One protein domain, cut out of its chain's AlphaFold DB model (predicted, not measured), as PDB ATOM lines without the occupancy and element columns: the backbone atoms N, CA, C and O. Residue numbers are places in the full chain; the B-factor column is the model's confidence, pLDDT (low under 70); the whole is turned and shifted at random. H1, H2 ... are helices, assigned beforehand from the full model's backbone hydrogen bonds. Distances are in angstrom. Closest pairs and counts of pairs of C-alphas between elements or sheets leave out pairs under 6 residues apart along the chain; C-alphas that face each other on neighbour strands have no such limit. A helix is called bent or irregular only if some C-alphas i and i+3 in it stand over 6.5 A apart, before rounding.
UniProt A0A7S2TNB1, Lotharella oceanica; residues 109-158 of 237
ATOM      1  N   ARG A 109      42.290  11.385 -33.626       86.81
ATOM      2  CA  ARG A 109      41.743  12.590 -32.966       86.81
ATOM      3  C   ARG A 109      42.781  13.719 -32.912       86.81
ATOM      4  O   ARG A 109      42.484  14.823 -33.353       86.81
ATOM      5  N   LYS A 110      44.021  13.435 -32.500       90.94
ATOM      6  CA  LYS A 110      45.146  14.394 -32.507       90.94
ATOM      7  C   LYS A 110      45.459  14.892 -33.925       90.94
ATOM      8  O   LYS A 110      45.686  16.081 -34.114       90.94
ATOM      9  N   ARG A 111      45.392  14.024 -34.946       92.44
ATOM     10  CA  ARG A 111      45.506  14.431 -36.362       92.44
ATOM     11  C   ARG A 111      44.313  15.277 -36.824       92.44
ATOM     12  O   ARG A 111      44.524  16.271 -37.503       92.44
ATOM     13  N   ALA A 112      43.087  14.900 -36.465       91.94
ATOM     14  CA  ALA A 112      41.884  15.675 -36.769       91.94
ATOM     15  C   ALA A 112      41.986  17.101 -36.202       91.94
ATOM     16  O   ALA A 112      41.846  18.058 -36.957       91.94
ATOM     17  N   ALA A 113      42.354  17.237 -34.924       90.19
ATOM     18  CA  ALA A 113      42.597  18.524 -34.275       90.19
ATOM     19  C   ALA A 113      43.739  19.314 -34.946       90.19
ATOM     20  O   ALA A 113      43.526  20.449 -35.359       90.19
ATOM     21  N   LYS A 114      44.919  18.701 -35.146       93.19
ATOM     22  CA  LYS A 114      46.097  19.369 -35.739       93.19
ATOM     23  C   LYS A 114      45.860  19.921 -37.151       93.19
ATOM     24  O   LYS A 114      46.503  20.891 -37.529       93.19
ATOM     25  N   PHE A 115      44.974  19.305 -37.932       92.44
ATOM     26  CA  PHE A 115      44.659  19.740 -39.297       92.44
ATOM     27  C   PHE A 115      43.270  20.392 -39.429       92.44
ATOM     28  O   PHE A 115      42.826  20.632 -40.549       92.44
ATOM     29  N   GLY A 116      42.553  20.636 -38.325       88.06
ATOM     30  CA  GLY A 116      41.186  21.177 -38.344       88.06
ATOM     31  C   GLY A 116      40.162  20.305 -39.090       88.06
ATOM     32  O   GLY A 116      39.105  20.788 -39.490       88.06
ATOM     33  N   ILE A 117      40.465  19.023 -39.320       85.44
ATOM     34  CA  ILE A 117      39.613  18.110 -40.091       85.44
ATOM     35  C   ILE A 117      38.574  17.508 -39.138       85.44
ATOM     36  O   ILE A 117      38.965  16.727 -38.267       85.44
ATOM     37  N   PRO A 118      37.264  17.789 -39.293       81.44
ATOM     38  CA  PRO A 118      36.244  17.202 -38.429       81.44
ATOM     39  C   PRO A 118      36.256  15.670 -38.495       81.44
ATOM     40  O   PRO A 118      36.660  15.063 -39.494       81.44
ATOM     41  N   LEU A 119      35.820  15.012 -37.419       80.69
ATOM     42  CA  LEU A 119      35.816  13.553 -37.367       80.69
ATOM     43  C   LEU A 119      34.874  12.971 -38.433       80.69
ATOM     44  O   LEU A 119      33.943  13.619 -38.914       80.69
ATOM     45  N   LYS A 120      35.152  11.726 -38.850       81.06
ATOM     46  CA  LYS A 120      34.503  11.106 -40.022       81.06
ATOM     47  C   LYS A 120      32.975  11.139 -39.938       81.06
ATOM     48  O   LYS A 120      32.335  11.321 -40.965       81.06
ATOM     49  N   GLU A 121      32.408  10.983 -38.748       78.62
ATOM     50  CA  GLU A 121      30.961  11.028 -38.526       78.62
ATOM     51  C   GLU A 121      30.367  12.394 -38.875       78.62
ATOM     52  O   GLU A 121      29.367  12.449 -39.583       78.62
ATOM     53  N   ASP A 122      31.017  13.491 -38.494       79.69
ATOM     54  CA  ASP A 122      30.525  14.844 -38.769       79.69
ATOM     55  C   ASP A 122      30.763  15.252 -40.226       79.69
ATOM     56  O   ASP A 122      29.927  15.929 -40.821       79.69
ATOM     57  N   ILE A 123      31.845  14.767 -40.851       83.06
ATOM     58  CA  ILE A 123      32.024  14.862 -42.311       83.06
ATOM     59  C   ILE A 123      30.896  14.122 -43.039       83.06
ATOM     60  O   ILE A 123      30.387  14.623 -44.042       83.06
ATOM     61  N   LEU A 124      30.511  12.929 -42.572       83.00
ATOM     62  CA  LEU A 124      29.451  12.139 -43.196       83.00
ATOM     63  C   LEU A 124      28.067  12.773 -42.994       83.00
ATOM     64  O   LEU A 124      27.313  12.806 -43.962       83.00
ATOM     65  N   LYS A 125      27.760  13.320 -41.808       85.12
ATOM     66  CA  LYS A 125      26.520  14.075 -41.528       85.12
ATOM     67  C   LYS A 125      26.419  15.324 -42.413       85.12
ATOM     68  O   LYS A 125      25.538  15.388 -43.264       85.12
ATOM     69  N   LYS A 126      27.418  16.217 -42.358       86.75
ATOM     70  CA  LYS A 126      27.465  17.449 -43.173       86.75
ATOM     71  C   LYS A 126      27.455  17.167 -44.677       86.75
ATOM     72  O   LYS A 126      26.908  17.944 -45.457       86.75
ATOM     73  N   ARG A 127      28.049  16.050 -45.122       87.38
ATOM     74  CA  ARG A 127      27.934  15.592 -46.516       87.38
ATOM     75  C   ARG A 127      26.534  15.064 -46.824       87.38
ATOM     76  O   ARG A 127      26.042  15.343 -47.908       87.38
ATOM     77  N   ALA A 128      25.904  14.307 -45.930       88.50
ATOM     78  CA  ALA A 128      24.546  13.825 -46.154       88.50
ATOM     79  C   ALA A 128      23.567  14.997 -46.296       88.50
ATOM     80  O   ALA A 128      22.874  15.071 -47.306       88.50
ATOM     81  N   GLU A 129      23.627  15.961 -45.378       86.81
ATOM     82  CA  GLU A 129      22.865  17.217 -45.412       86.81
ATOM     83  C   GLU A 129      23.113  17.995 -46.716       86.81
ATOM     84  O   GLU A 129      22.177  18.259 -47.468       86.81
ATOM     85  N   LYS A 130      24.381  18.279 -47.059       91.31
ATOM     86  CA  LYS A 130      24.741  19.050 -48.265       91.31
ATOM     87  C   LYS A 130      24.309  18.394 -49.585       91.31
ATOM     88  O   LYS A 130      24.140  19.095 -50.579       91.31
ATOM     89  N   PHE A 131      24.174  17.071 -49.619       89.62
ATOM     90  CA  PHE A 131      23.758  16.322 -50.810       89.62
ATOM     91  C   PHE A 131      22.310  15.805 -50.734       89.62
ATOM     92  O   PHE A 131      21.908  15.046 -51.615       89.62
ATOM     93  N   GLY A 132      21.533  16.176 -49.706       84.56
ATOM     94  CA  GLY A 132      20.163  15.687 -49.508       84.56
ATOM     95  C   GLY A 132      20.063  14.158 -49.422       84.56
ATOM     96  O   GLY A 132      19.071  13.573 -49.856       84.56
ATOM     97  N   LEU A 133      21.113  13.486 -48.937       82.50
ATOM     98  CA  LEU A 133      21.129  12.030 -48.814       82.50
ATOM     99  C   LEU A 133      20.244  11.610 -47.632       82.50
ATOM    100  O   LEU A 133      20.436  12.130 -46.533       82.50
ATOM    101  N   PRO A 134      19.345  10.627 -47.815       75.19
ATOM    102  CA  PRO A 134      18.400  10.224 -46.783       75.19
ATOM    103  C   PRO A 134      19.096   9.760 -45.508       75.19
ATOM    104  O   PRO A 134      20.066   8.986 -45.536       75.19
ATOM    105  N   THR A 135      18.531  10.161 -44.376       70.19
ATOM    106  CA  THR A 135      18.894   9.628 -43.063       70.19
ATOM    107  C   THR A 135      18.575   8.122 -42.982       70.19
ATOM    108  O   THR A 135      17.803   7.592 -43.790       70.19
ATOM    109  N   PRO A 136      19.152   7.364 -42.026       66.38
ATOM    110  CA  PRO A 136      18.904   5.922 -41.906       66.38
ATOM    111  C   PRO A 136      17.421   5.520 -41.800       66.38
ATOM    112  O   PRO A 136      17.071   4.418 -42.220       66.38
ATOM    113  N   ALA A 137      16.560   6.407 -41.288       64.69
ATOM    114  CA  ALA A 137      15.114   6.203 -41.223       64.69
ATOM    115  C   ALA A 137      14.435   6.345 -42.600       64.69
ATOM    116  O   ALA A 137      13.626   5.501 -42.988       64.69
ATOM    117  N   GLU A 138      14.801   7.369 -43.374       66.44
ATOM    118  CA  GLU A 138      14.208   7.671 -44.685       66.44
ATOM    119  C   GLU A 138      14.632   6.676 -45.769       66.44
ATOM    120  O   GLU A 138      13.835   6.345 -46.651       66.44
ATOM    121  N   LYS A 139      15.846   6.110 -45.655       71.25
ATOM    122  CA  LYS A 139      16.351   5.065 -46.565       71.25
ATOM    123  C   LYS A 139      15.360   3.920 -46.762       71.25
ATOM    124  O   LYS A 139      15.273   3.403 -47.869       71.25
ATOM    125  N   LYS A 140      14.594   3.539 -45.729       64.94
ATOM    126  CA  LYS A 140      13.588   2.470 -45.840       64.94
ATOM    127  C   LYS A 140      12.479   2.816 -46.840       64.94
ATOM    128  O   LYS A 140      12.193   1.994 -47.696       64.94
ATOM    129  N   LYS A 141      11.926   4.034 -46.792       65.31
ATOM    130  CA  LYS A 141      10.887   4.492 -47.740       65.31
ATOM    131  C   LYS A 141      11.441   4.688 -49.154       65.31
ATOM    132  O   LYS A 141      10.744   4.472 -50.140       65.31
ATOM    133  N   GLN A 142      12.703   5.103 -49.260       72.31
ATOM    134  CA  GLN A 142      13.327   5.406 -50.546       72.31
ATOM    135  C   GLN A 142      13.742   4.149 -51.325       72.31
ATOM    136  O   GLN A 142      13.733   4.174 -52.553       72.31
ATOM    137  N   LEU A 143      14.026   3.034 -50.636       71.44
ATOM    138  CA  LEU A 143      14.317   1.739 -51.263       71.44
ATOM    139  C   LEU A 143      13.167   1.226 -52.144       71.44
ATOM    140  O   LEU A 143      13.441   0.706 -53.225       71.44
ATOM    141  N   ASP A 144      11.908   1.414 -51.738       74.31
ATOM    142  CA  ASP A 144      10.742   0.979 -52.523       74.31
ATOM    143  C   ASP A 144      10.562   1.821 -53.795       74.31
ATOM    144  O   ASP A 144      10.344   1.291 -54.888       74.31
ATOM    145  N   GLU A 145      10.728   3.142 -53.692       82.50
ATOM    146  CA  GLU A 145      10.692   4.044 -54.848       82.50
ATOM    147  C   GLU A 145      11.876   3.830 -55.797       82.50
ATOM    148  O   GLU A 145      11.720   3.853 -57.019       82.50
ATOM    149  N   ASP A 146      13.068   3.565 -55.268       85.25
ATOM    150  CA  ASP A 146      14.236   3.267 -56.090       85.25
ATOM    151  C   ASP A 146      14.152   1.867 -56.719       85.25
ATOM    152  O   ASP A 146      14.617   1.686 -57.849       85.25
ATOM    153  N   ALA A 147      13.478   0.902 -56.082       86.50
ATOM    154  CA  ALA A 147      13.123  -0.374 -56.699       86.50
ATOM    155  C   ALA A 147      12.164  -0.177 -57.887       86.50
ATOM    156  O   ALA A 147      12.445  -0.690 -58.975       86.50
ATOM    157  N   LYS A 148      11.108   0.642 -57.740       87.12
ATOM    158  CA  LYS A 148      10.201   1.013 -58.847       87.12
ATOM    159  C   LYS A 148      10.941   1.724 -59.983       87.12
ATOM    160  O   LYS A 148      10.821   1.319 -61.138       87.12
ATOM    161  N   LYS A 149      11.773   2.732 -59.687       90.75
ATOM    162  CA  LYS A 149      12.587   3.444 -60.696       90.75
ATOM    163  C   LYS A 149      13.581   2.517 -61.394       90.75
ATOM    164  O   LYS A 149      13.800   2.647 -62.600       90.75
ATOM    165  N   LYS A 150      14.188   1.574 -60.666       89.25
ATOM    166  CA  LYS A 150      15.101   0.565 -61.221       89.25
ATOM    167  C   LYS A 150      14.357  -0.423 -62.119       89.25
ATOM    168  O   LYS A 150      14.873  -0.733 -63.189       89.25
ATOM    169  N   ALA A 151      13.151  -0.849 -61.741       87.81
ATOM    170  CA  ALA A 151      12.285  -1.674 -62.578       87.81
ATOM    171  C   ALA A 151      11.853  -0.924 -63.850       87.81
ATOM    172  O   ALA A 151      12.073  -1.420 -64.950       87.81
ATOM    173  N   ALA A 152      11.364   0.315 -63.734       90.12
ATOM    174  CA  ALA A 152      11.001   1.153 -64.879       90.12
ATOM    175  C   ALA A 152      12.197   1.421 -65.814       90.12
ATOM    176  O   ALA A 152      12.062   1.373 -67.036       90.12
ATOM    177  N   ARG A 153      13.399   1.644 -65.261       90.62
ATOM    178  CA  ARG A 153      14.639   1.722 -66.044       90.62
ATOM    179  C   ARG A 153      14.919   0.400 -66.760       90.62
ATOM    180  O   ARG A 153      15.167   0.414 -67.957       90.62
ATOM    181  N   ALA A 154      14.872  -0.725 -66.055       87.31
ATOM    182  CA  ALA A 154      15.133  -2.033 -66.640       87.31
ATOM    183  C   ALA A 154      14.107  -2.399 -67.731       87.31
ATOM    184  O   ALA A 154      14.508  -2.943 -68.752       87.31
ATOM    185  N   ALA A 155      12.836  -2.001 -67.596       86.31
ATOM    186  CA  ALA A 155      11.831  -2.103 -68.657       86.31
ATOM    187  C   ALA A 155      12.199  -1.249 -69.887       86.31
ATOM    188  O   ALA A 155      12.235  -1.764 -71.001       86.31
ATOM    189  N   ARG A 156      12.567   0.029 -69.692       88.75
ATOM    190  CA  ARG A 156      13.011   0.932 -70.780       88.75
ATOM    191  C   ARG A 156      14.261   0.445 -71.520       88.75
ATOM    192  O   ARG A 156      14.459   0.826 -72.667       88.75
ATOM    193  N   PHE A 157      15.100  -0.362 -70.871       86.50
ATOM    194  CA  PHE A 157      16.307  -0.956 -71.452       86.50
ATOM    195  C   PHE A 157      16.158  -2.454 -71.789       86.50
ATOM    196  O   PHE A 157      17.166  -3.108 -72.040       86.50
ATOM    197  N   GLY A 158      14.936  -3.008 -71.788       78.19
ATOM    198  CA  GLY A 158      14.671  -4.401 -72.186       78.19
ATOM    199  C   GLY A 158      15.305  -5.475 -71.289       78.19
ATOM    200  O   GLY A 158      15.464  -6.612 -71.710       78.19
TER     201      GLY A 158
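AT A GLANCE: This is residues 109 to 158 of the 237 residues of a protein of Lotharella oceanica (UniProt A0A7S2TNB1). Three separate helices are strung one after another along a drawn-out chain, like beads on a wavering line: the short H1 at one end, H2 in the middle, and the long H3 making the other end. No helix packs on another, there is no core, and residues 143 to 158, of which 143 to 156 belong to H3, stick out as a free arm. The outline is a rod whose C-alphas span 53 by 23 by 15 A along their three main axes, and the length comes from the helices following each other rather than from a bundle. The printed part has 50 residues, with three named helices in the order H1, H2, H3 and no named strand, and its class is all helix. The whole is extended, with a radius of gyration of the C-alphas of 17.4 A.

IN THESE COORDINATES: The printed part opens with H1, residues 109 to 114, from Arg 109 to Lys 114. Its first C-alpha is at (41.743, 12.590, -32.966), and H1 measures 8.5 A from first to last C-alpha. Residues 115 to 119 follow, and H2 then takes residues 120 to 130, from Lys 120 to Lys 130. H2 begins with C-alpha 120 at (34.503, 11.106, -40.022) and measures 15.0 A from first to last C-alpha. Residues 131 to 137 lead on to H3, residues 138 to 156, from Glu 138 to Arg 156. H3 is the longest helix, with 19 residues and 27.0 A from its first C-alpha to its last, which is at (13.011, 0.932, -70.780). Residues 157 and 158 come after it.

HOW THE PARTS SIT: Going from the first printed residue, H1 runs mainly toward larger y, from C-alpha 109 to C-alpha 114 at (46.097, 19.369, -35.739). The link from H1 to H2 is tight, with 5 residues between them. H1 and H2 are apart, with no C-alpha of the one within 8 A of the other. H2 runs toward smaller x, larger y and smaller z, and its last C-alpha, 130, is at (24.741, 19.050, -48.265). The link from H2 to H3 is short but not tight, with 7 residues between them. H2 and H3 are apart, with no C-alpha of H2 within 8 A of a C-alpha of H3. H3 runs chiefly toward smaller z, starting from C-alpha 138 at (14.208, 7.671, -44.685). It has a kink of 26 degrees near residue 145, yet no helix is bent or irregular. H1 and H3 are apart as well. In H1 and H2 the O of each residue i and the N of residue i+4 inside the helix are within hydrogen-bond range, while in H3 this holds for 13 of 15 pairs.

THE WHOLE: The two C-alphas farthest apart are those of Lys 114 and Gly 158, at 53.7 A. The first and last printed C-alphas, of Arg 109 and Gly 158, are 50.6 A apart. Three stretches stand free, with no C-alpha 8 or more residues away along the chain within 10 A: residues 127 to 132, of which 127 to 130 belong to H2; residues 136 to 141, of which 138 to 141 belong to H3; and residues 143 to 158, of which 143 to 156 belong to H3. The printed part has no cut, and neither link is long. The mean pLDDT of the printed part is 82.8, and it is 91 in H1, 85 in H2 and 81 in H3. The model's confidence is low, under 70, at residues 136 to 138 and residues 140 to 141.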